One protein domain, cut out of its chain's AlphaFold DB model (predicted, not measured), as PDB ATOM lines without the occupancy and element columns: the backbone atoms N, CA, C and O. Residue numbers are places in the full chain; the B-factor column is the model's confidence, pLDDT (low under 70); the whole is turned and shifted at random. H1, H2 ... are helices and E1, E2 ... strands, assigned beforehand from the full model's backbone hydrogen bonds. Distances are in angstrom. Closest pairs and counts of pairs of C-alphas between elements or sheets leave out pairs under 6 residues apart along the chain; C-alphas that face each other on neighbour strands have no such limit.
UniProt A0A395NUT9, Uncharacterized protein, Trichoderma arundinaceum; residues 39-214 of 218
ATOM      1  N   LEU A  39     229.153 137.459 268.940       91.38
ATOM      2  CA  LEU A  39     227.779 137.679 268.518       91.38
ATOM      3  C   LEU A  39     227.002 138.339 269.655       91.38
ATOM      4  O   LEU A  39     227.020 137.871 270.796       91.38
ATOM      5  N   ALA A  40     226.276 139.403 269.334       92.06
ATOM      6  CA  ALA A  40     225.306 140.026 270.216       92.06
ATOM      7  C   ALA A  40     223.908 139.854 269.621       92.06
ATOM      8  O   ALA A  40     223.689 140.125 268.445       92.06
ATOM      9  N   TYR A  41     222.944 139.436 270.435       92.81
ATOM     10  CA  TYR A  41     221.551 139.334 270.006       92.81
ATOM     11  C   TYR A  41     220.792 140.596 270.399       92.81
ATOM     12  O   TYR A  41     220.858 141.048 271.547       92.81
ATOM     13  N   LEU A  42     220.027 141.141 269.457       92.06
ATOM     14  CA  LEU A  42     219.325 142.417 269.591       92.06
ATOM     15  C   LEU A  42     218.443 142.532 270.846       92.06
ATOM     16  O   LEU A  42     218.462 143.564 271.514       92.06
ATOM     17  N   ASN A  43     217.746 141.464 271.242       88.75
ATOM     18  CA  ASN A  43     216.894 141.466 272.441       88.75
ATOM     19  C   ASN A  43     217.664 141.640 273.764       88.75
ATOM     20  O   ASN A  43     217.073 142.044 274.769       88.75
ATOM     21  N   GLY A  44     218.966 141.345 273.768       92.56
ATOM     22  CA  GLY A  44     219.849 141.504 274.923       92.56
ATOM     23  C   GLY A  44     220.545 142.864 275.007       92.56
ATOM     24  O   GLY A  44     221.349 143.050 275.916       92.56
ATOM     25  N   CYS A  45     220.272 143.790 274.082       96.69
ATOM     26  CA  CYS A  45     220.991 145.059 273.958       96.69
ATOM     27  C   CYS A  45     220.100 146.272 274.259       96.69
ATOM     28  O   CYS A  45     218.883 146.235 274.030       96.69
ATOM     29  N   TYR A  46     220.719 147.369 274.711       97.88
ATOM     30  CA  TYR A  46     220.088 148.695 274.753       97.88
ATOM     31  C   TYR A  46     220.660 149.590 273.660       97.88
ATOM     32  O   TYR A  46     221.840 149.514 273.336       97.88
ATOM     33  N   PHE A  47     219.821 150.452 273.104       97.69
ATOM     34  CA  PHE A  47     220.121 151.248 271.926       97.69
ATOM     35  C   PHE A  47     219.912 152.722 272.210       97.69
ATOM     36  O   PHE A  47     218.943 153.119 272.860       97.69
ATOM     37  N   ARG A  48     220.792 153.537 271.638       95.94
ATOM     38  CA  ARG A  48     220.629 154.978 271.541       95.94
ATOM     39  C   ARG A  48     220.959 155.448 270.133       95.94
ATOM     40  O   ARG A  48     222.018 155.135 269.595       95.94
ATOM     41  N   PHE A  49     220.057 156.242 269.574       95.44
ATOM     42  CA  PHE A  49     220.196 156.849 268.257       95.44
ATOM     43  C   PHE A  49     220.585 158.309 268.428       95.44
ATOM     44  O   PHE A  49     219.923 159.047 269.157       95.44
ATOM     45  N   GLN A  50     221.657 158.729 267.766       93.69
ATOM     46  CA  GLN A  50     222.129 160.101 267.863       93.69
ATOM     47  C   GLN A  50     222.502 160.637 266.485       93.69
ATOM     48  O   GLN A  50     223.356 160.100 265.783       93.69
ATOM     49  N   ASN A  51     221.836 161.714 266.079       92.81
ATOM     50  CA  ASN A  51     222.245 162.464 264.903       92.81
ATOM     51  C   ASN A  51     223.464 163.318 265.269       92.81
ATOM     52  O   ASN A  51     223.406 164.028 266.277       92.81
ATOM     53  N   PRO A  52     224.549 163.274 264.479       90.75
ATOM     54  CA  PRO A  52     225.661 164.194 264.662       90.75
ATOM     55  C   PRO A  52     225.178 165.636 264.529       90.75
ATOM     56  O   PRO A  52     224.338 165.932 263.676       90.75
ATOM     57  N   ARG A  53     225.707 166.519 265.376       88.31
ATOM     58  CA  ARG A  53     225.512 167.968 265.244       88.31
ATOM     59  C   ARG A  53     226.242 168.491 264.003       88.31
ATOM     60  O   ARG A  53     227.095 167.801 263.439       88.31
ATOM     61  N   ASP A  54     225.942 169.720 263.602       87.38
ATOM     62  CA  ASP A  54     226.658 170.368 262.502       87.38
ATOM     63  C   ASP A  54     228.168 170.411 262.791       87.38
ATOM     64  O   ASP A  54     228.604 170.759 263.888       87.38
ATOM     65  N   GLY A  55     228.970 169.974 261.817       86.19
ATOM     66  CA  GLY A  55     230.425 169.828 261.956       86.19
ATOM     67  C   GLY A  55     230.898 168.578 262.717       86.19
ATOM     68  O   GLY A  55     232.095 168.300 262.731       86.19
ATOM     69  N   GLN A  56     229.997 167.784 263.304       87.19
ATOM     70  CA  GLN A  56     230.335 166.557 264.027       87.19
ATOM     71  C   GLN A  56     230.349 165.341 263.084       87.19
ATOM     72  O   GLN A  56     229.459 165.149 262.254       87.19
ATOM     73  N   THR A  57     231.345 164.461 263.232       87.88
ATOM     74  CA  THR A  57     231.353 163.160 262.539       87.88
ATOM     75  C   THR A  57     230.469 162.145 263.279       87.88
ATOM     76  O   THR A  57     230.335 162.252 264.503       87.88
ATOM     77  N   PRO A  58     229.921 161.112 262.604       84.12
ATOM     78  CA  PRO A  58     229.177 160.037 263.271       84.12
ATOM     79  C   PRO A  58     229.929 159.406 264.444       84.12
ATOM     80  O   PRO A  58     229.374 159.250 265.527       84.12
ATOM     81  N   ILE A  59     231.222 159.126 264.262       82.94
ATOM     82  CA  ILE A  59     232.079 158.539 265.299       82.94
ATOM     83  C   ILE A  59     232.155 159.449 266.527       82.94
ATOM     84  O   ILE A  59     232.015 158.976 267.648       82.94
ATOM     85  N   SER A  60     232.329 160.757 266.337       85.50
ATOM     86  CA  SER A  60     232.387 161.703 267.459       85.50
ATOM     87  C   SER A  60     231.042 161.934 268.161       85.50
ATOM     88  O   SER A  60     231.026 162.532 269.231       85.50
ATOM     89  N   ALA A  61     229.922 161.488 267.580       86.88
ATOM     90  CA  ALA A  61     228.588 161.589 268.179       86.88
ATOM     91  C   ALA A  61     228.223 160.388 269.066       86.88
ATOM     92  O   ALA A  61     227.132 160.358 269.633       86.88
ATOM     93  N   ARG A  62     229.107 159.389 269.162       91.81
ATOM     94  CA  ARG A  62     228.867 158.150 269.905       91.81
ATOM     95  C   ARG A  62     228.793 158.379 271.414       91.81
ATOM     96  O   ARG A  62     229.438 159.274 271.957       91.81
ATOM     97  N   VAL A  63     228.058 157.513 272.103       90.25
ATOM     98  CA  VAL A  63     228.039 157.486 273.569       90.25
ATOM     99  C   VAL A  63     229.347 156.901 274.083       90.25
ATOM    100  O   VAL A  63     229.604 155.731 273.844       90.25
ATOM    101  N   THR A  64     230.152 157.674 274.808       87.81
ATOM    102  CA  THR A  64     231.421 157.206 275.410       87.81
ATOM    103  C   THR A  64     231.391 157.160 276.937       87.81
ATOM    104  O   THR A  64     232.384 156.836 277.578       87.81
ATOM    105  N   ARG A  65     230.262 157.527 277.552       92.00
ATOM    106  CA  ARG A  65     230.140 157.644 279.006       92.00
ATOM    107  C   ARG A  65     230.072 156.260 279.664       92.00
ATOM    108  O   ARG A  65     229.214 155.450 279.308       92.00
ATOM    109  N   LEU A  66     230.937 156.032 280.655       93.69
ATOM    110  CA  LEU A  66     231.073 154.744 281.352       93.69
ATOM    111  C   LEU A  66     230.359 154.668 282.710       93.69
ATOM    112  O   LEU A  66     230.091 153.575 283.198       93.69
ATOM    113  N   ASP A  67     230.016 155.808 283.309       94.94
ATOM    114  CA  ASP A  67     229.289 155.870 284.581       94.94
ATOM    115  C   ASP A  67     228.005 156.684 284.437       94.94
ATOM    116  O   ASP A  67     228.031 157.775 283.869       94.94
ATOM    117  N   TRP A  68     226.886 156.175 284.944       95.25
ATOM    118  CA  TRP A  68     225.558 156.753 284.760       95.25
ATOM    119  C   TRP A  68     224.809 156.817 286.085       95.25
ATOM    120  O   TRP A  68     224.536 155.795 286.698       95.25
ATOM    121  N   GLN A  69     224.405 158.017 286.497       96.06
ATOM    122  CA  GLN A  69     223.716 158.251 287.774       96.06
ATOM    123  C   GLN A  69     222.298 158.801 287.572       96.06
ATOM    124  O   GLN A  69     221.811 159.594 288.368       96.06
ATOM    125  N   THR A  70     221.641 158.415 286.475       97.19
ATOM    126  CA  THR A  70     220.314 158.930 286.120       97.19
ATOM    127  C   THR A  70     219.284 158.641 287.214       97.19
ATOM    128  O   THR A  70     219.222 157.532 287.757       97.19
ATOM    129  N   THR A  71     218.451 159.631 287.531       97.44
ATOM    130  CA  THR A  71     217.319 159.496 288.457       97.44
ATOM    131  C   THR A  71     215.975 159.437 287.726       97.44
ATOM    132  O   THR A  71     215.884 159.842 286.564       97.44
ATOM    133  N   PRO A  72     214.907 158.932 288.369       97.19
ATOM    134  CA  PRO A  72     213.554 159.014 287.818       97.19
ATOM    135  C   PRO A  72     213.119 160.444 287.457       97.19
ATOM    136  O   PRO A  72     212.422 160.640 286.460       97.19
ATOM    137  N   GLU A  73     213.563 161.440 288.227       96.25
ATOM    138  CA  GLU A  73     213.309 162.866 287.997       96.25
ATOM    139  C   GLU A  73     214.051 163.391 286.762       96.25
ATOM    140  O   GLU A  73     213.536 164.236 286.033       96.25
ATOM    141  N   ASP A  74     215.252 162.884 286.485       96.25
ATOM    142  CA  ASP A  74     215.971 163.225 285.259       96.25
ATOM    143  C   ASP A  74     215.236 162.720 284.013       96.25
ATOM    144  O   ASP A  74     215.182 163.404 282.985       96.25
ATOM    145  N   VAL A  75     214.661 161.519 284.102       95.62
ATOM    146  CA  VAL A  75     213.906 160.914 283.002       95.62
ATOM    147  C   VAL A  75     212.581 161.648 282.799       95.62
ATOM    148  O   VAL A  75     212.258 161.983 281.660       95.62
ATOM    149  N   SER A  76     211.843 161.969 283.870       94.62
ATOM    150  CA  SER A  76     210.601 162.746 283.747       94.62
ATOM    151  C   SER A  76     210.857 164.149 283.199       94.62
ATOM    152  O   SER A  76     210.155 164.572 282.281       94.62
ATOM    153  N   ARG A  77     211.913 164.835 283.658       94.81
ATOM    154  CA  ARG A  77     212.343 166.127 283.100       94.81
ATOM    155  C   ARG A  77     212.635 166.024 281.606       94.81
ATOM    156  O   ARG A  77     212.126 166.833 280.843       94.81
ATOM    157  N   THR A  78     213.385 165.005 281.189       93.94
ATOM    158  CA  THR A  78     213.731 164.806 279.772       93.94
ATOM    159  C   THR A  78     212.497 164.580 278.894       93.94
ATOM    160  O   THR A  78     212.468 165.031 277.752       93.94
ATOM    161  N   PHE A  79     211.468 163.901 279.408       91.94
ATOM    162  CA  PHE A  79     210.196 163.761 278.696       91.94
ATOM    163  C   PHE A  79     209.388 165.057 278.657       91.94
ATOM    164  O   PHE A  79     208.809 165.379 277.623       91.94
ATOM    165  N   ASN A  80     209.362 165.809 279.755       92.75
ATOM    166  CA  ASN A  80     208.618 167.064 279.834       92.75
ATOM    167  C   ASN A  80     209.254 168.181 278.996       92.75
ATOM    168  O   ASN A  80     208.541 169.042 278.489       92.75
ATOM    169  N   ASP A  81     210.575 168.163 278.827       89.44
ATOM    170  CA  ASP A  81     211.328 169.183 278.105       89.44
ATOM    171  C   ASP A  81     212.053 168.601 276.890       89.44
ATOM    172  O   ASP A  81     213.273 168.444 276.858       89.44
ATOM    173  N   PHE A  82     211.300 168.303 275.832       77.69
ATOM    174  CA  PHE A  82     211.893 167.818 274.582       77.69
ATOM    175  C   PHE A  82     212.862 168.832 273.945       77.69
ATOM    176  O   PHE A  82     213.808 168.444 273.258       77.69
ATOM    177  N   GLY A  83     212.639 170.130 274.183       80.81
ATOM    178  CA  GLY A  83     213.493 171.212 273.694       80.81
ATOM    179  C   GLY A  83     214.867 171.249 274.360       80.81
ATOM    180  O   GLY A  83     215.765 171.909 273.835       80.81
ATOM    181  N   ASN A  84     215.045 170.517 275.467       85.38
ATOM    182  CA  ASN A  84     216.250 170.524 276.284       85.38
ATOM    183  C   ASN A  84     216.633 171.954 276.696       85.38
ATOM    184  O   ASN A  84     217.795 172.365 276.578       85.38
ATOM    185  N   ALA A  85     215.640 172.732 277.128       75.88
ATOM    186  CA  ALA A  85     215.847 174.064 277.656       75.88
ATOM    187  C   ALA A  85     216.834 173.986 278.832       75.88
ATOM    188  O   ALA A  85     216.648 173.250 279.800       75.88
ATOM    189  N   ASN A  86     217.917 174.759 278.750       83.81
ATOM    190  CA  ASN A  86     219.027 174.759 279.715       83.81
ATOM    191  C   ASN A  86     219.923 173.505 279.705       83.81
ATOM    192  O   ASN A  86     220.725 173.327 280.618       83.81
ATOM    193  N   GLU A  87     219.822 172.655 278.681       86.44
ATOM    194  CA  GLU A  87     220.739 171.533 278.438       86.44
ATOM    195  C   GLU A  87     220.804 170.471 279.560       86.44
ATOM    196  O   GLU A  87     221.833 169.824 279.760       86.44
ATOM    197  N   GLN A  88     219.703 170.258 280.289       87.62
ATOM    198  CA  GLN A  88     219.645 169.358 281.454       87.62
ATOM    199  C   GLN A  88     219.145 167.935 281.159       87.62
ATOM    200  O   GLN A  88     219.031 167.117 282.084       87.62
ATOM    201  N   ASN A  89     218.803 167.629 279.909       92.00
ATOM    202  CA  ASN A  89     218.273 166.323 279.541       92.00
ATOM    203  C   ASN A  89     219.336 165.239 279.641       92.00
ATOM    204  O   ASN A  89     220.480 165.393 279.201       92.00
ATOM    205  N   VAL A  90     218.920 164.090 280.164       93.81
ATOM    206  CA  VAL A  90     219.756 162.896 280.172       93.81
ATOM    207  C   VAL A  90     219.592 162.124 278.875       93.81
ATOM    208  O   VAL A  90     218.642 162.291 278.107       93.81
ATOM    209  N   GLN A  91     220.552 161.249 278.607       93.50
ATOM    210  CA  GLN A  91     220.425 160.345 277.480       93.50
ATOM    211  C   GLN A  91     219.461 159.217 277.828       93.50
ATOM    212  O   GLN A  91     219.579 158.580 278.874       93.50
ATOM    213  N   LEU A  92     218.533 158.971 276.911       94.50
ATOM    214  CA  LEU A  92     217.559 157.899 276.997       94.50
ATOM    215  C   LEU A  92     217.886 156.787 276.001       94.50
ATOM    216  O   LEU A  92     218.538 157.018 274.971       94.50
ATOM    217  N   PHE A  93     217.416 155.596 276.338       96.81
ATOM    218  CA  PHE A  93     217.706 154.332 275.687       96.81
ATOM    219  C   PHE A  93     216.413 153.579 275.387       96.81
ATOM    220  O   PHE A  93     215.388 153.773 276.041       96.81
ATOM    221  N   LEU A  94     216.492 152.705 274.388       95.81
ATOM    222  CA  LEU A  94     215.440 151.772 274.002       95.81
ATOM    223  C   LEU A  94     215.991 150.346 273.989       95.81
ATOM    224  O   LEU A  94     217.204 150.140 273.972       95.81
ATOM    225  N   LYS A  95     215.115 149.341 273.964       93.44
ATOM    226  CA  LYS A  95     215.508 147.924 273.981       93.44
ATOM    227  C   LYS A  95     214.992 147.173 272.756       93.44
ATOM    228  O   LYS A  95     213.846 147.355 272.348       93.44
ATOM    229  N   GLY A  96     215.818 146.255 272.251       88.50
ATOM    230  CA  GLY A  96     215.406 145.219 271.302       88.50
ATOM    231  C   GLY A  96     214.755 145.761 270.029       88.50
ATOM    232  O   GLY A  96     215.108 146.833 269.543       88.50
ATOM    233  N   ILE A  97     213.788 145.014 269.485       88.56
ATOM    234  CA  ILE A  97     213.157 145.357 268.197       88.56
ATOM    235  C   ILE A  97     212.334 146.642 268.291       88.56
ATOM    236  O   ILE A  97     212.237 147.395 267.324       88.56
ATOM    237  N   GLY A  98     211.836 146.949 269.494       88.81
ATOM    238  CA  GLY A  98     211.140 148.196 269.779       88.81
ATOM    239  C   GLY A  98     212.004 149.429 269.519       88.81
ATOM    240  O   GLY A  98     211.500 150.425 269.011       88.81
ATOM    241  N   ALA A  99     213.316 149.337 269.762       93.19
ATOM    242  CA  ALA A  99     214.256 150.405 269.438       93.19
ATOM    243  C   ALA A  99     214.324 150.686 267.930       93.19
ATOM    244  O   ALA A  99     214.308 151.844 267.515       93.19
ATOM    245  N   LEU A 100     214.378 149.631 267.110       93.06
ATOM    246  CA  LEU A 100     214.446 149.762 265.653       93.06
ATOM    247  C   LEU A 100     213.131 150.271 265.060       93.06
ATOM    248  O   LEU A 100     213.163 151.085 264.137       93.06
ATOM    249  N   GLY A 101     211.997 149.823 265.606       91.56
ATOM    250  CA  GLY A 101     210.676 150.330 265.238       91.56
ATOM    251  C   GLY A 101     210.515 151.806 265.578       91.56
ATOM    252  O   GLY A 101     210.134 152.606 264.730       91.56
ATOM    253  N   TYR A 102     210.898 152.191 266.797       90.88
ATOM    254  CA  TYR A 102     210.840 153.583 267.236       90.88
ATOM    255  C   TYR A 102     211.706 154.494 266.365       90.88
ATOM    256  O   TYR A 102     211.270 155.570 265.976       90.88
ATOM    257  N   ALA A 103     212.913 154.060 265.999       93.19
ATOM    258  CA  ALA A 103     213.782 154.833 265.119       93.19
ATOM    259  C   ALA A 103     213.417 154.727 263.625       93.19
ATOM    260  O   ALA A 103     214.097 155.342 262.809       93.19
ATOM    261  N   ASN A 104     212.349 154.003 263.261       92.94
ATOM    262  CA  ASN A 104     211.851 153.827 261.893       92.94
ATOM    263  C   ASN A 104     212.830 153.115 260.932       92.94
ATOM    264  O   ASN A 104     212.988 153.513 259.773       92.94
ATOM    265  N   TYR A 105     213.535 152.090 261.418       92.31
ATOM    266  CA  TYR A 105     214.339 151.188 260.574       92.31
ATOM    267  C   TYR A 105     213.536 149.974 260.083       92.31
ATOM    268  O   TYR A 105     213.775 149.470 258.984       92.31
ATOM    269  N   VAL A 106     212.584 149.527 260.899       90.44
ATOM    270  CA  VAL A 106     211.650 148.420 260.639       90.44
ATOM    271  C   VAL A 106     210.244 148.867 261.028       90.44
ATOM    272  O   VAL A 106     210.109 149.829 261.789       90.44
ATOM    273  N   THR A 107     209.213 148.171 260.547       83.50
ATOM    274  CA  THR A 107     207.805 148.532 260.815       83.50
ATOM    275  C   THR A 107     207.109 147.477 261.687       83.50
ATOM    276  O   THR A 107     206.276 146.717 261.191       83.50
ATOM    277  N   PRO A 108     207.432 147.373 262.990       71.25
ATOM    278  CA  PRO A 108     206.779 146.420 263.877       71.25
ATOM    279  C   PRO A 108     205.383 146.916 264.281       71.25
ATOM    280  O   PRO A 108     205.140 148.119 264.408       71.25
ATOM    281  N   CYS A 109     204.461 145.988 264.535       69.12
ATOM    282  CA  CYS A 109     203.112 146.324 264.987       69.12
ATOM    283  C   CYS A 109     203.124 147.095 266.320       69.12
ATOM    284  O   CYS A 109     203.789 146.697 267.275       69.12
ATOM    285  N   GLY A 110     202.321 148.162 266.405       74.12
ATOM    286  CA  GLY A 110     202.020 148.848 267.668       74.12
ATOM    287  C   GLY A 110     203.056 149.869 268.150       74.12
ATOM    288  O   GLY A 110     202.948 150.325 269.286       74.12
ATOM    289  N   ILE A 111     204.037 150.251 267.325       80.31
ATOM    290  CA  ILE A 111     205.028 151.283 267.670       80.31
ATOM    291  C   ILE A 111     204.851 152.506 266.771       80.31
ATOM    292  O   ILE A 111     204.868 152.394 265.547       80.31
ATOM    293  N   ILE A 112     204.706 153.684 267.384       82.75
ATOM    294  CA  ILE A 112     204.695 154.966 266.674       82.75
ATOM    295  C   ILE A 112     206.153 155.413 266.480       82.75
ATOM    296  O   ILE A 112     206.854 155.617 267.476       82.75
ATOM    297  N   PRO A 113     206.632 155.565 265.233       87.00
ATOM    298  CA  PRO A 113     208.015 155.936 264.976       87.00
ATOM    299  C   PRO A 113     208.294 157.412 265.285       87.00
ATOM    300  O   PRO A 113     207.480 158.296 265.010       87.00
ATOM    301  N   GLN A 114     209.508 157.690 265.756       84.50
ATOM    302  CA  GLN A 114     210.100 159.019 265.766       84.50
ATOM    303  C   GLN A 114     210.893 159.244 264.473       84.50
ATOM    304  O   GLN A 114     212.009 158.753 264.280       84.50
ATOM    305  N   TYR A 115     210.316 160.040 263.577       85.19
ATOM    306  CA  TYR A 115     210.961 160.393 262.319       85.19
ATOM    307  C   TYR A 115     212.254 161.188 262.534       85.19
ATOM    308  O   TYR A 115     212.358 162.044 263.410       85.19
ATOM    309  N   GLY A 116     213.249 160.915 261.686       88.06
ATOM    310  CA  GLY A 116     214.533 161.614 261.697       88.06
ATOM    311  C   GLY A 116     215.639 160.937 262.510       88.06
ATOM    312  O   GLY A 116     216.755 161.456 262.503       88.06
ATOM    313  N   LEU A 117     215.375 159.788 263.145       91.56
ATOM    314  CA  LEU A 117     216.390 158.935 263.789       91.56
ATOM    315  C   LEU A 117     216.974 157.845 262.868       91.56
ATOM    316  O   LEU A 117     217.913 157.149 263.249       91.56
ATOM    317  N   ASN A 118     216.458 157.707 261.647       93.50
ATOM    318  CA  ASN A 118     216.956 156.781 260.629       93.50
ATOM    319  C   ASN A 118     217.770 157.480 259.530       93.50
ATOM    320  O   ASN A 118     217.687 157.105 258.359       93.50
ATOM    321  N   LYS A 119     218.541 158.523 259.846       94.75
ATOM    322  CA  LYS A 119     219.422 159.154 258.849       94.75
ATOM    323  C   LYS A 119     220.664 158.286 258.645       94.75
ATOM    324  O   LYS A 119     221.128 157.626 259.566       94.75
ATOM    325  N   ASP A 120     221.264 158.342 257.461       94.50
ATOM    326  CA  ASP A 120     222.453 157.530 257.145       94.50
ATOM    327  C   ASP A 120     223.625 157.823 258.091       94.50
ATOM    328  O   ASP A 120     224.358 156.926 258.505       94.50
ATOM    329  N   LYS A 121     223.750 159.096 258.486       93.38
ATOM    330  CA  LYS A 121     224.769 159.582 259.423       93.38
ATOM    331  C   LYS A 121     224.409 159.382 260.897       93.38
ATOM    332  O   LYS A 121     225.247 159.701 261.738       93.38
ATOM    333  N   THR A 122     223.204 158.916 261.233       95.31
ATOM    334  CA  THR A 122     222.848 158.630 262.629       95.31
ATOM    335  C   THR A 122     223.823 157.594 263.177       95.31
ATOM    336  O   THR A 122     224.016 156.544 262.562       95.31
ATOM    337  N   ILE A 123     224.438 157.874 264.326       96.19
ATOM    338  CA  ILE A 123     225.201 156.866 265.056       96.19
ATOM    339  C   ILE A 123     224.243 156.079 265.947       96.19
ATOM    340  O   ILE A 123     223.415 156.651 266.662       96.19
ATOM    341  N   VAL A 124     224.356 154.758 265.891       97.19
ATOM    342  CA  VAL A 124     223.624 153.838 266.754       97.19
ATOM    343  C   VAL A 124     224.611 153.330 267.790       97.19
ATOM    344  O   VAL A 124     225.519 152.568 267.466       97.19
ATOM    345  N   SER A 125     224.462 153.798 269.026       97.75
ATOM    346  CA  SER A 125     225.234 153.304 270.167       97.75
ATOM    347  C   SER A 125     224.480 152.156 270.818       97.75
ATOM    348  O   SER A 125     223.309 152.301 271.167       97.75
ATOM    349  N   VAL A 126     225.152 151.020 270.957       97.81
ATOM    350  CA  VAL A 126     224.589 149.765 271.447       97.81
ATOM    351  C   VAL A 126     225.317 149.380 272.726       97.81
ATOM    352  O   VAL A 126     226.511 149.085 272.697       97.81
ATOM    353  N   LEU A 127     224.600 149.380 273.847       98.00
ATOM    354  CA  LEU A 127     225.079 148.761 275.076       98.00
ATOM    355  C   LEU A 127     224.887 147.252 274.930       98.00
ATOM    356  O   LEU A 127     223.753 146.766 274.839       98.00
ATOM    357  N   LEU A 128     225.998 146.528 274.870       96.94
ATOM    358  CA  LEU A 128     226.031 145.084 274.685       96.94
ATOM    359  C   LEU A 128     225.500 144.347 275.927       96.94
ATOM    360  O   LEU A 128     225.469 144.919 277.022       96.94
ATOM    361  N   PRO A 129     225.140 143.052 275.812       96.38
ATOM    362  CA  PRO A 129     224.605 142.285 276.937       96.38
ATOM    363  C   PRO A 129     225.521 142.254 278.170       96.38
ATOM    364  O   PRO A 129     225.036 142.135 279.294       96.38
ATOM    365  N   THR A 130     226.840 142.364 277.983       95.38
ATOM    366  CA  THR A 130     227.816 142.467 279.079       95.38
ATOM    367  C   THR A 130     227.637 143.757 279.881       95.38
ATOM    368  O   THR A 130     227.619 143.701 281.109       95.38
ATOM    369  N   GLY A 131     227.401 144.885 279.208       97.06
ATOM    370  CA  GLY A 131     227.112 146.175 279.831       97.06
ATOM    371  C   GLY A 131     225.709 146.256 280.418       97.06
ATOM    372  O   GLY A 131     225.524 146.777 281.513       97.06
ATOM    373  N   VAL A 132     224.715 145.672 279.741       97.69
ATOM    374  CA  VAL A 132     223.321 145.642 280.215       97.69
ATOM    375  C   VAL A 132     223.208 145.010 281.609       97.69
ATOM    376  O   VAL A 132     222.432 145.486 282.435       97.69
ATOM    377  N   LYS A 133     224.014 143.988 281.920       97.31
ATOM    378  CA  LYS A 133     224.043 143.352 283.253       97.31
ATOM    379  C   LYS A 133     224.499 144.306 284.368       97.31
ATOM    380  O   LYS A 133     224.037 144.174 285.503       97.31
ATOM    381  N   LYS A 134     225.350 145.279 284.032       98.25
ATOM    382  CA  LYS A 134     225.971 146.247 284.950       98.25
ATOM    383  C   LYS A 134     225.114 147.483 285.211       98.25
ATOM    384  O   LYS A 134     225.469 148.300 286.056       98.25
ATOM    385  N   VAL A 135     223.979 147.622 284.526       98.12
ATOM    386  CA  VAL A 135     223.070 148.764 284.684       98.12
ATOM    387  C   VAL A 135     221.684 148.329 285.156       98.12
ATOM    388  O   VAL A 135     221.304 147.159 285.065       98.12
ATOM    389  N   GLU A 136     220.921 149.277 285.679       97.88
ATOM    390  CA  GLU A 136     219.475 149.181 285.870       97.88
ATOM    391  C   GLU A 136     218.749 150.159 284.940       97.88
ATOM    392  O   GLU A 136     219.300 151.195 284.555       97.88
ATOM    393  N   GLN A 137     217.521 149.810 284.550       97.62
ATOM    394  CA  GLN A 137     216.645 150.723 283.815       97.62
ATOM    395  C   GLN A 137     216.002 151.690 284.805       97.62
ATOM    396  O   GLN A 137     215.465 151.269 285.829       97.62
ATOM    397  N   VAL A 138     216.033 152.974 284.477       97.75
ATOM    398  CA  VAL A 138     215.426 154.044 285.263       97.75
ATOM    399  C   VAL A 138     214.267 154.612 284.457       97.75
ATOM    400  O   VAL A 138     214.460 155.135 283.359       97.75
ATOM    401  N   TYR A 139     213.056 154.489 284.987       96.06
ATOM    402  CA  TYR A 139     211.850 155.031 284.365       96.06
ATOM    403  C   TYR A 139     211.489 156.388 284.965       96.06
ATOM    404  O   TYR A 139     211.905 156.713 286.076       96.06
ATOM    405  N   ALA A 140     210.713 157.176 284.219       95.56
ATOM    406  CA  ALA A 140     210.233 158.477 284.668       95.56
ATOM    407  C   ALA A 140     209.455 158.368 285.985       95.56
ATOM    408  O   ALA A 140     208.630 157.467 286.158       95.56
ATOM    409  N   ASN A 141     209.672 159.328 286.883       95.06
ATOM    410  CA  ASN A 141     208.810 159.496 288.044       95.06
ATOM    411  C   ASN A 141     207.417 159.964 287.584       95.06
ATOM    412  O   ASN A 141     207.272 161.038 287.002       95.06
ATOM    413  N   TYR A 142     206.395 159.153 287.861       92.81
ATOM    414  CA  TYR A 142     205.014 159.400 287.447       92.81
ATOM    415  C   TYR A 142     204.422 160.697 288.025       92.81
ATOM    416  O   TYR A 142     203.608 161.348 287.370       92.81
ATOM    417  N   GLU A 143     204.831 161.083 289.235       93.69
ATOM    418  CA  GLU A 143     204.310 162.263 289.933       93.69
ATOM    419  C   GLU A 143     204.799 163.570 289.305       93.69
ATOM    420  O   GLU A 143     204.071 164.561 289.295       93.69
ATOM    421  N   THR A 144     206.010 163.564 288.740       93.81
ATOM    422  CA  THR A 144     206.616 164.735 288.087       93.81
ATOM    423  C   THR A 144     206.474 164.719 286.566       93.81
ATOM    424  O   THR A 144     206.790 165.708 285.908       93.81
ATOM    425  N   LEU A 145     205.988 163.621 285.987       92.81
ATOM    426  CA  LEU A 145     205.738 163.495 284.555       92.81
ATOM    427  C   LEU A 145     204.445 164.219 284.163       92.81
ATOM    428  O   LEU A 145     203.379 163.966 284.743       92.81
ATOM    429  N   ASP A 146     204.533 165.078 283.144       92.06
ATOM    430  CA  ASP A 146     203.372 165.757 282.576       92.06
ATOM    431  C   ASP A 146     202.325 164.711 282.148       92.06
ATOM    432  O   ASP A 146     202.684 163.723 281.492       92.06
ATOM    433  N   PRO A 147     201.038 164.887 282.506       91.44
ATOM    434  CA  PRO A 147     199.967 163.986 282.100       91.44
ATOM    435  C   PRO A 147     199.964 163.603 280.616       91.44
ATOM    436  O   PRO A 147     199.661 162.450 280.308       91.44
ATOM    437  N   VAL A 148     200.343 164.514 279.711       88.06
ATOM    438  CA  VAL A 148     200.395 164.245 278.262       88.06
ATOM    439  C   VAL A 148     201.449 163.195 277.890       88.06
ATOM    440  O   VAL A 148     201.287 162.470 276.910       88.06
ATOM    441  N   ASN A 149     202.498 163.056 278.704       85.50
ATOM    442  CA  ASN A 149     203.635 162.170 278.455       85.50
ATOM    443  C   ASN A 149     203.510 160.802 279.140       85.50
ATOM    444  O   ASN A 149     204.335 159.920 278.912       85.50
ATOM    445  N   ARG A 150     202.473 160.571 279.958       83.12
ATOM    446  CA  ARG A 150     202.304 159.320 280.729       83.12
ATOM    447  C   ARG A 150     202.091 158.069 279.873       83.12
ATOM    448  O   ARG A 150     202.293 156.962 280.360       83.12
ATOM    449  N   GLY A 151     201.694 158.236 278.612       76.88
ATOM    450  CA  GLY A 151     201.558 157.143 277.644       76.88
ATOM    451  C   GLY A 151     202.868 156.725 276.964       76.88
ATOM    452  O   GLY A 151     202.866 155.764 276.197       76.88
ATOM    453  N   VAL A 152     203.980 157.429 277.208       77.94
ATOM    454  CA  VAL A 152     205.280 157.110 276.603       77.94
ATOM    455  C   VAL A 152     205.868 155.868 277.277       77.94
ATOM    456  O   VAL A 152     206.241 155.892 278.448       77.94
ATOM    457  N   GLY A 153     205.962 154.773 276.523       79.69
ATOM    458  CA  GLY A 153     206.523 153.497 276.971       79.69
ATOM    459  C   GLY A 153     207.776 153.090 276.193       79.69
ATOM    460  O   GLY A 153     208.022 153.559 275.086       79.69
ATOM    461  N   GLY A 154     208.578 152.191 276.771       85.44
ATOM    462  CA  GLY A 154     209.732 151.575 276.094       85.44
ATOM    463  C   GLY A 154     210.997 152.438 275.995       85.44
ATOM    464  O   GLY A 154     212.016 151.948 275.503       85.44
ATOM    465  N   ILE A 155     210.954 153.677 276.492       91.88
ATOM    466  CA  ILE A 155     212.090 154.601 276.586       91.88
ATOM    467  C   ILE A 155     212.463 154.769 278.064       91.88
ATOM    468  O   ILE A 155     211.591 154.985 278.904       91.88
ATOM    469  N   PHE A 156     213.751 154.666 278.390       96.38
ATOM    470  CA  PHE A 156     214.242 154.699 279.771       96.38
ATOM    471  C   PHE A 156     215.634 155.332 279.876       96.38
ATOM    472  O   PHE A 156     216.397 155.356 278.911       96.38
ATOM    473  N   GLY A 157     215.980 155.837 281.058       97.50
ATOM    474  CA  GLY A 157     217.358 156.157 281.431       97.50
ATOM    475  C   GLY A 157     218.093 154.925 281.963       97.50
ATOM    476  O   GLY A 157     217.472 153.898 282.234       97.50
ATOM    477  N   ILE A 158     219.410 155.010 282.150       98.06
ATOM    478  CA  ILE A 158     220.192 153.927 282.768       98.06
ATOM    479  C   ILE A 158     220.953 154.432 283.986       98.06
ATOM    480  O   ILE A 158     221.414 155.572 284.003       98.06
ATOM    481  N   ARG A 159     221.127 153.562 284.979       98.12
ATOM    482  CA  ARG A 159     222.024 153.801 286.112       98.12
ATOM    483  C   ARG A 159     223.012 152.656 286.257       98.12
ATOM    484  O   ARG A 159     222.623 151.494 286.165       98.12
ATOM    485  N   THR A 160     224.285 152.970 286.452       97.75
ATOM    486  CA  THR A 160     225.349 151.989 286.681       97.75
ATOM    487  C   THR A 160     225.274 151.440 288.101       97.75
ATOM    488  O   THR A 160     225.232 152.181 289.078       97.75
ATOM    489  N   LYS A 161     225.271 150.111 288.206       97.00
ATOM    490  CA  LYS A 161     225.490 149.363 289.454       97.00
ATOM    491  C   LYS A 161     226.968 148.995 289.606       97.00
ATOM    492  O   LYS A 161     227.469 148.856 290.713       97.00
ATOM    493  N   GLU A 162     227.646 148.849 288.470       94.69
ATOM    494  CA  GLU A 162     229.076 148.590 288.329       94.69
ATOM    495  C   GLU A 162     229.625 149.451 287.175       94.69
ATOM    496  O   GLU A 162     228.856 149.803 286.269       94.69
ATOM    497  N   PRO A 163     230.930 149.782 287.155       90.88
ATOM    498  CA  PRO A 163     231.526 150.539 286.058       90.88
ATOM    499  C   PRO A 163     231.381 149.826 284.706       90.88
ATOM    500  O   PRO A 163     231.708 148.639 284.572       90.88
ATOM    501  N   LEU A 164     230.935 150.556 283.681       96.44
ATOM    502  CA  LEU A 164     231.005 150.068 282.306       96.44
ATOM    503  C   LEU A 164     232.449 150.109 281.805       96.44
ATOM    504  O   LEU A 164     233.256 150.938 282.223       96.44
ATOM    505  N   LEU A 165     232.748 149.216 280.871       95.19
ATOM    506  CA  LEU A 165     234.002 149.185 280.134       95.19
ATOM    507  C   LEU A 165     233.769 149.655 278.699       95.19
ATOM    508  O   LEU A 165     232.660 149.568 278.172       95.19
ATOM    509  N   ASP A 166     234.836 150.075 278.028       92.44
ATOM    510  CA  ASP A 166     234.801 150.401 276.600       92.44
ATOM    511  C   ASP A 166     234.259 149.232 275.760       92.44
ATOM    512  O   ASP A 166     233.466 149.434 274.839       92.44
ATOM    513  N   SER A 167     234.596 147.998 276.140       92.81
ATOM    514  CA  SER A 167     234.129 146.769 275.494       92.81
ATOM    515  C   SER A 167     232.634 146.473 275.695       92.81
ATOM    516  O   SER A 167     232.101 145.566 275.058       92.81
ATOM    517  N   ASP A 168     231.948 147.187 276.595       96.06
ATOM    518  CA  ASP A 168     230.501 147.053 276.798       96.06
ATOM    519  C   ASP A 168     229.690 147.852 275.772       96.06
ATOM    520  O   ASP A 168     228.493 147.610 275.610       96.06
ATOM    521  N   TRP A 169     230.330 148.780 275.060       96.81
ATOM    522  CA  TRP A 169     229.715 149.576 274.008       96.81
ATOM    523  C   TRP A 169     230.158 149.101 272.631       96.81
ATOM    524  O   TRP A 169     231.328 148.805 272.398       96.81
ATOM    525  N   ALA A 170     229.216 149.096 271.693       96.56
ATOM    526  CA  ALA A 170     229.481 148.928 270.275       96.56
ATOM    527  C   ALA A 170     228.682 149.927 269.447       96.56
ATOM    528  O   ALA A 170     227.642 150.432 269.875       96.56
ATOM    529  N   TYR A 171     229.172 150.217 268.246       97.00
ATOM    530  CA  TYR A 171     228.609 151.258 267.402       97.00
ATOM    531  C   TYR A 171     228.438 150.792 265.969       97.00
ATOM    532  O   TYR A 171     229.284 150.089 265.416       97.00
ATOM    533  N   THR A 172     227.364 151.261 265.348       96.50
ATOM    534  CA  THR A 172     227.154 151.183 263.903       96.50
ATOM    535  C   THR A 172     226.511 152.476 263.405       96.50
ATOM    536  O   THR A 172     226.199 153.371 264.195       96.50
ATOM    537  N   THR A 173     226.332 152.610 262.097       95.62
ATOM    538  CA  THR A 173     225.679 153.773 261.482       95.62
ATOM    539  C   THR A 173     224.301 153.408 260.953       95.62
ATOM    540  O   THR A 173     224.014 152.242 260.674       95.62
ATOM    541  N   GLY A 174     223.451 154.417 260.766       95.75
ATOM    542  CA  GLY A 174     222.153 154.230 260.127       95.75
ATOM    543  C   GLY A 174     222.267 153.649 258.717       95.75
ATOM    544  O   GLY A 174     221.474 152.787 258.357       95.75
ATOM    545  N   ASP A 175     223.284 154.047 257.947       95.44
ATOM    546  CA  ASP A 175     223.574 153.468 256.624       95.44
ATOM    547  C   ASP A 175     223.837 151.952 256.685       95.44
ATOM    548  O   ASP A 175     223.203 151.182 255.961       95.44
ATOM    549  N   LEU A 176     224.727 151.502 257.578       95.12
ATOM    550  CA  LEU A 176     225.044 150.077 257.724       95.12
ATOM    551  C   LEU A 176     223.836 149.274 258.206       95.12
ATOM    552  O   LEU A 176     223.581 148.180 257.701       95.12
ATOM    553  N   LEU A 177     223.066 149.833 259.140       95.75
ATOM    554  CA  LEU A 177     221.859 149.198 259.650       95.75
ATOM    555  C   LEU A 177     220.792 149.043 258.555       95.75
ATOM    556  O   LEU A 177     220.222 147.964 258.405       95.75
ATOM    557  N   LYS A 178     220.573 150.077 257.729       95.69
ATOM    558  CA  LYS A 178     219.670 150.009 256.568       95.69
ATOM    559  C   LYS A 178     220.105 148.957 255.560       95.69
ATOM    560  O   LYS A 178     219.264 148.198 255.092       95.69
ATOM    561  N   LYS A 179     221.399 148.896 255.233       94.75
ATOM    562  CA  LYS A 179     221.946 147.902 254.298       94.75
ATOM    563  C   LYS A 179     221.739 146.476 254.804       94.75
ATOM    564  O   LYS A 179     221.281 145.640 254.035       94.75
ATOM    565  N   ALA A 180     221.999 146.222 256.088       93.81
ATOM    566  CA  ALA A 180     221.773 144.911 256.699       93.81
ATOM    567  C   ALA A 180     220.291 144.494 256.655       93.81
ATOM    568  O   ALA A 180     219.976 143.362 256.298       93.81
ATOM    569  N   ILE A 181     219.375 145.419 256.961       92.69
ATOM    570  CA  ILE A 181     217.927 145.164 256.901       92.69
ATOM    571  C   ILE A 181     217.461 144.958 255.454       92.69
ATOM    572  O   ILE A 181     216.681 144.049 255.191       92.69
ATOM    573  N   ALA A 182     217.944 145.760 254.503       91.75
ATOM    574  CA  ALA A 182     217.613 145.598 253.089       91.75
ATOM    575  C   ALA A 182     218.094 144.240 252.557       91.75
ATOM    576  O   ALA A 182     217.319 143.521 251.938       91.75
ATOM    577  N   GLN A 183     219.333 143.848 252.874       89.56
ATOM    578  CA  GLN A 183     219.866 142.533 252.518       89.56
ATOM    579  C   GLN A 183     219.017 141.403 253.107       89.56
ATOM    580  O   GLN A 183     218.715 140.436 252.415       89.56
ATOM    581  N   TRP A 184     218.608 141.527 254.369       88.81
ATOM    582  CA  TRP A 184     217.711 140.569 255.003       88.81
ATOM    583  C   TRP A 184     216.355 140.464 254.291       88.81
ATOM    584  O   TRP A 184     215.919 139.348 254.019       88.81
ATOM    585  N   ARG A 185     215.724 141.589 253.921       88.06
ATOM    586  CA  ARG A 185     214.456 141.593 253.164       88.06
ATOM    587  C   ARG A 185     214.594 140.891 251.812       88.06
ATOM    588  O   ARG A 185     213.738 140.091 251.453       88.06
ATOM    589  N   GLU A 186     215.691 141.129 251.094       87.38
ATOM    590  CA  GLU A 186     215.970 140.417 249.841       87.38
ATOM    591  C   GLU A 186     216.141 138.908 250.068       87.38
ATOM    592  O   GLU A 186     215.607 138.099 249.315       87.38
ATOM    593  N   LEU A 187     216.838 138.505 251.135       82.19
ATOM    594  CA  LEU A 187     217.022 137.090 251.465       82.19
ATOM    595  C   LEU A 187     215.716 136.404 251.882       82.19
ATOM    596  O   LEU A 187     215.525 135.246 251.528       82.19
ATOM    597  N   GLN A 188     214.816 137.092 252.585       78.31
ATOM    598  CA  GLN A 188     213.480 136.580 252.931       78.31
ATOM    599  C   GLN A 188     212.618 136.305 251.688       78.31
ATOM    600  O   GLN A 188     211.805 135.385 251.691       78.31
ATOM    601  N   ASN A 189     212.826 137.044 250.594       74.38
ATOM    602  CA  ASN A 189     212.144 136.772 249.322       74.38
ATOM    603  C   ASN A 189     212.670 135.508 248.616       74.38
ATOM    604  O   ASN A 189     211.995 134.970 247.739       74.38
ATOM    605  N   VAL A 190     213.875 135.045 248.965       72.62
ATOM    606  CA  VAL A 190     214.559 133.913 248.312       72.62
ATOM    607  C   VAL A 190     214.547 132.650 249.182       72.62
ATOM    608  O   VAL A 190     214.484 131.540 248.654       72.62
ATOM    609  N   PHE A 191     214.589 132.796 250.507       64.31
ATOM    610  CA  PHE A 191     214.686 131.713 251.485       64.31
ATOM    611  C   PHE A 191     213.528 131.774 252.500       64.31
ATOM    612  O   PHE A 191     213.039 132.843 252.836       64.31
ATOM    613  N   THR A 192     213.102 130.617 253.023       56.44
ATOM    614  CA  THR A 192     212.107 130.487 254.115       56.44
ATOM    615  C   THR A 192     212.490 131.286 255.380       56.44
ATOM    616  O   THR A 192     213.677 131.527 255.597       56.44
ATOM    617  N   PRO A 193     211.530 131.646 256.265       54.41
ATOM    618  CA  PRO A 193     211.524 132.912 257.019       54.41
ATOM    619  C   PRO A 193     212.487 133.030 258.216       54.41
ATOM    620  O   PRO A 193     212.301 133.868 259.093       54.41
ATOM    621  N   THR A 194     213.538 132.218 258.289       55.66
ATOM    622  CA  THR A 194     214.420 132.114 259.463       55.66
ATOM    623  C   THR A 194     215.751 132.848 259.320       55.66
ATOM    624  O   THR A 194     216.633 132.660 260.154       55.66
ATOM    625  N   THR A 195     215.961 133.638 258.266       70.44
ATOM    626  CA  THR A 195     217.192 134.422 258.126       70.44
ATOM    627  C   THR A 195     217.188 135.552 259.148       70.44
ATOM    628  O   THR A 195     216.263 136.354 259.166       70.44
ATOM    629  N   ASP A 196     218.214 135.630 259.991       85.88
ATOM    630  CA  ASP A 196     218.465 136.808 260.819       85.88
ATOM    631  C   ASP A 196     219.158 137.887 259.977       85.88
ATOM    632  O   ASP A 196     219.994 137.588 259.119       85.88
ATOM    633  N   ALA A 197     218.848 139.157 260.231       89.38
ATOM    634  CA  ALA A 197     219.665 140.245 259.714       89.38
ATOM    635  C   ALA A 197     220.927 140.370 260.573       89.38
ATOM    636  O   ALA A 197     220.857 140.362 261.803       89.38
ATOM    637  N   VAL A 198     222.084 140.526 259.932       91.12
ATOM    638  CA  VAL A 198     223.370 140.666 260.621       91.12
ATOM    639  C   VAL A 198     223.992 141.998 260.243       91.12
ATOM    640  O   VAL A 198     224.149 142.304 259.063       91.12
ATOM    641  N   VAL A 199     224.348 142.801 261.244       94.06
ATOM    642  CA  VAL A 199     225.017 144.089 261.041       94.06
ATOM    643  C   VAL A 199     226.355 144.113 261.768       94.06
ATOM    644  O   VAL A 199     226.479 143.634 262.896       94.06
ATOM    645  N   ASN A 200     227.359 144.688 261.108       92.88
ATOM    646  CA  ASN A 200     228.675 144.906 261.692       92.88
ATOM    647  C   ASN A 200     228.633 146.077 262.679       92.88
ATOM    648  O   ASN A 200     228.101 147.152 262.373       92.88
ATOM    649  N   LEU A 201     229.263 145.881 263.832       94.00
ATOM    650  CA  LEU A 201     229.526 146.916 264.816       94.00
ATOM    651  C   LEU A 201     230.996 146.877 265.197       94.00
ATOM    652  O   LEU A 201     231.660 145.841 265.123       94.00
ATOM    653  N   ILE A 202     231.471 148.022 265.662       93.06
ATOM    654  CA  ILE A 202     232.808 148.177 266.217       93.06
ATOM    655  C   ILE A 202     232.658 148.608 267.669       93.06
ATOM    656  O   ILE A 202     231.938 149.568 267.957       93.06
ATOM    657  N   ARG A 203     233.305 147.886 268.583       92.81
ATOM    658  CA  ARG A 203     233.381 148.265 269.994       92.81
ATOM    659  C   ARG A 203     234.184 149.544 270.189       92.81
ATOM    660  O   ARG A 203     234.964 149.932 269.319       92.81
ATOM    661  N   SER A 204     234.040 150.196 271.340       88.69
ATOM    662  CA  SER A 204     234.866 151.371 271.670       88.69
ATOM    663  C   SER A 204     236.362 151.073 271.649       88.69
ATOM    664  O   SER A 204     237.140 151.932 271.241       88.69
ATOM    665  N   ASP A 205     236.745 149.851 272.029       85.69
ATOM    666  CA  ASP A 205     238.124 149.349 272.005       85.69
ATOM    667  C   ASP A 205     238.627 148.959 270.597       85.69
ATOM    668  O   ASP A 205     239.775 148.551 270.435       85.69
ATOM    669  N   GLY A 206     237.784 149.099 269.566       86.94
ATOM    670  CA  GLY A 206     238.107 148.801 268.173       86.94
ATOM    671  C   GLY A 206     237.849 147.355 267.743       86.94
ATOM    672  O   GLY A 206     237.975 147.055 266.556       86.94
ATOM    673  N   THR A 207     237.460 146.457 268.652       88.50
ATOM    674  CA  THR A 207     237.185 145.057 268.295       88.50
ATOM    675  C   THR A 207     235.841 144.896 267.567       88.50
ATOM    676  O   THR A 207     234.882 145.621 267.857       88.50
ATOM    677  N   PRO A 208     235.727 143.956 266.611       91.75
ATOM    678  CA  PRO A 208     234.478 143.717 265.899       91.75
ATOM    679  C   PRO A 208     233.484 142.900 266.738       91.75
ATOM    680  O   PRO A 208     233.861 142.017 267.512       91.75
ATOM    681  N   VAL A 209     232.195 143.164 266.531       91.81
ATOM    682  CA  VAL A 209     231.075 142.351 267.024       91.81
ATOM    683  C   VAL A 209     229.973 142.344 265.968       91.81
ATOM    684  O   VAL A 209     229.774 143.338 265.267       91.81
ATOM    685  N   LEU A 210     229.263 141.228 265.834       94.12
ATOM    686  CA  LEU A 210     228.104 141.120 264.948       94.12
ATOM    687  C   LEU A 210     226.824 141.214 265.772       94.12
ATOM    688  O   LEU A 210     226.638 140.450 266.720       94.12
ATOM    689  N   LEU A 211     225.927 142.126 265.403       94.75
ATOM    690  CA  LEU A 211     224.577 142.156 265.959       94.75
ATOM    691  C   LEU A 211     223.679 141.303 265.078       94.75
ATOM    692  O   LEU A 211     223.494 141.593 263.896       94.75
ATOM    693  N   VAL A 212     223.106 140.279 265.692       93.19
ATOM    694  CA  VAL A 212     222.120 139.385 265.102       93.19
ATOM    695  C   VAL A 212     220.731 139.903 265.468       93.19
ATOM    696  O   VAL A 212     220.401 140.091 266.647       93.19
ATOM    697  N   MET A 213     219.924 140.167 264.446       91.12
ATOM    698  CA  MET A 213     218.601 140.765 264.560       91.12
ATOM    699  C   MET A 213     217.570 139.812 263.967       91.12
ATOM    700  O   MET A 213     217.454 139.679 262.749       91.12
ATOM    701  N   HIS A 214     216.794 139.192 264.848       87.12
ATOM    702  CA  HIS A 214     215.603 138.465 264.445       87.12
ATOM    703  C   HIS A 214     214.476 139.473 264.213       87.12
ATOM    704  O   HIS A 214     213.958 140.058 265.171       87.12
TER     705      HIS A 214
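Overview. This is residues 39 to 214 of the 218 residues of an uncharacterized protein of Trichoderma arundinaceum (UniProt A0A395NUT9). What is the main picture? One strongly twisted sheet of nine strands runs through the model, with H4 packed over E8 and E9 towards one end, H1 over E6 towards the other, and H2 packed on E2. Four long unnamed stretches, residues 51 to 71, 81 to 92, 103 to 122 and 139 to 154, link its parts. What is it made of? The printed part has 176 residues, with elements E1 E2 H1 E3 H2 E4 H3 E5 E6 E7 H4 E8 E9 along the chain; its class is mixed, helices and strands, though under half of the residues, 81, are in named elements. The mixed sheet runs E1 E9 E8 E7 E4 E2 E3 E6 E5, and the whole is compact, with a radius of gyration of the C-alphas of 16.3 A and spans of 51 by 35 by 34 A.

Along the chain. Where do the first elements lie? E1 is residues 39 to 41, from C-alpha 39 at (227.779, 137.679, 268.518); E2 is 46 to 50, H1 72 to 80, E3 93 to 95 and H2 96 to 102. What follows? E4 is residues 123 to 127, H3 129 to 132, E5 135 to 138, E6 155 to 160, 16.9 A long, and E7 169 to 173. H4 is 174 to 190, 24.7 A; E8 is 197 to 203, 18.9 A; E9 is 208 to 213, 16.2 A, ending at C-alpha 213 at (218.601, 140.765, 264.560).

Arrangement. How do the strands pair? Edge strand E1 is parallel to E9, with N 40 and O 210 2.8 A apart. The later neighbours are antiparallel: E9 and E8, a hairpin, with N 213 and O 197 at 2.8 A, E8 and E7 with N 171 and O 202 at 2.9 A, E7 and E4 with N 126 and O 170 at 2.8 A, and E4 and E2 with N 48 and O 125 at 2.8 A. So are E2 and E3, with N 47 and O 94, E3 and E6, with N 93 and O 156, and the hairpin E5 and E6, with N 136 and O 159, each at 2.8 A. Where are the helices? H4 is on the sheet at a height of 8.8 A, its closest C-alphas to E8 being Trp 184 and Ala 197, 5.1 A; H1 is over E6, closest at Val 75 and Gly 157, 6.1 A. H2 is on the sheet and comes closest to E2 at Phe 47 and Ala 99, 6.4 A; E3, H2, E4 make a split strand-helix-strand unit, E2 between its strands, with a right-handed crossover. H3 is on the sheet, and the four helices are apart from one another. How are their backbones? Every O i to N i+4 pair is within hydrogen-bond range in H1, 2 of 3 in H2 and 12 of 13 in H4; H3 is too short for one.

Size, cuts and confidence. How large is it? The two C-alphas farthest apart, those of Asn 86 and Val 190, are 51.7 A apart. Is it whole and confident? The printed part has no cut, and its mean pLDDT is 90.4, with residue 109 and residues 191 to 194 under 70.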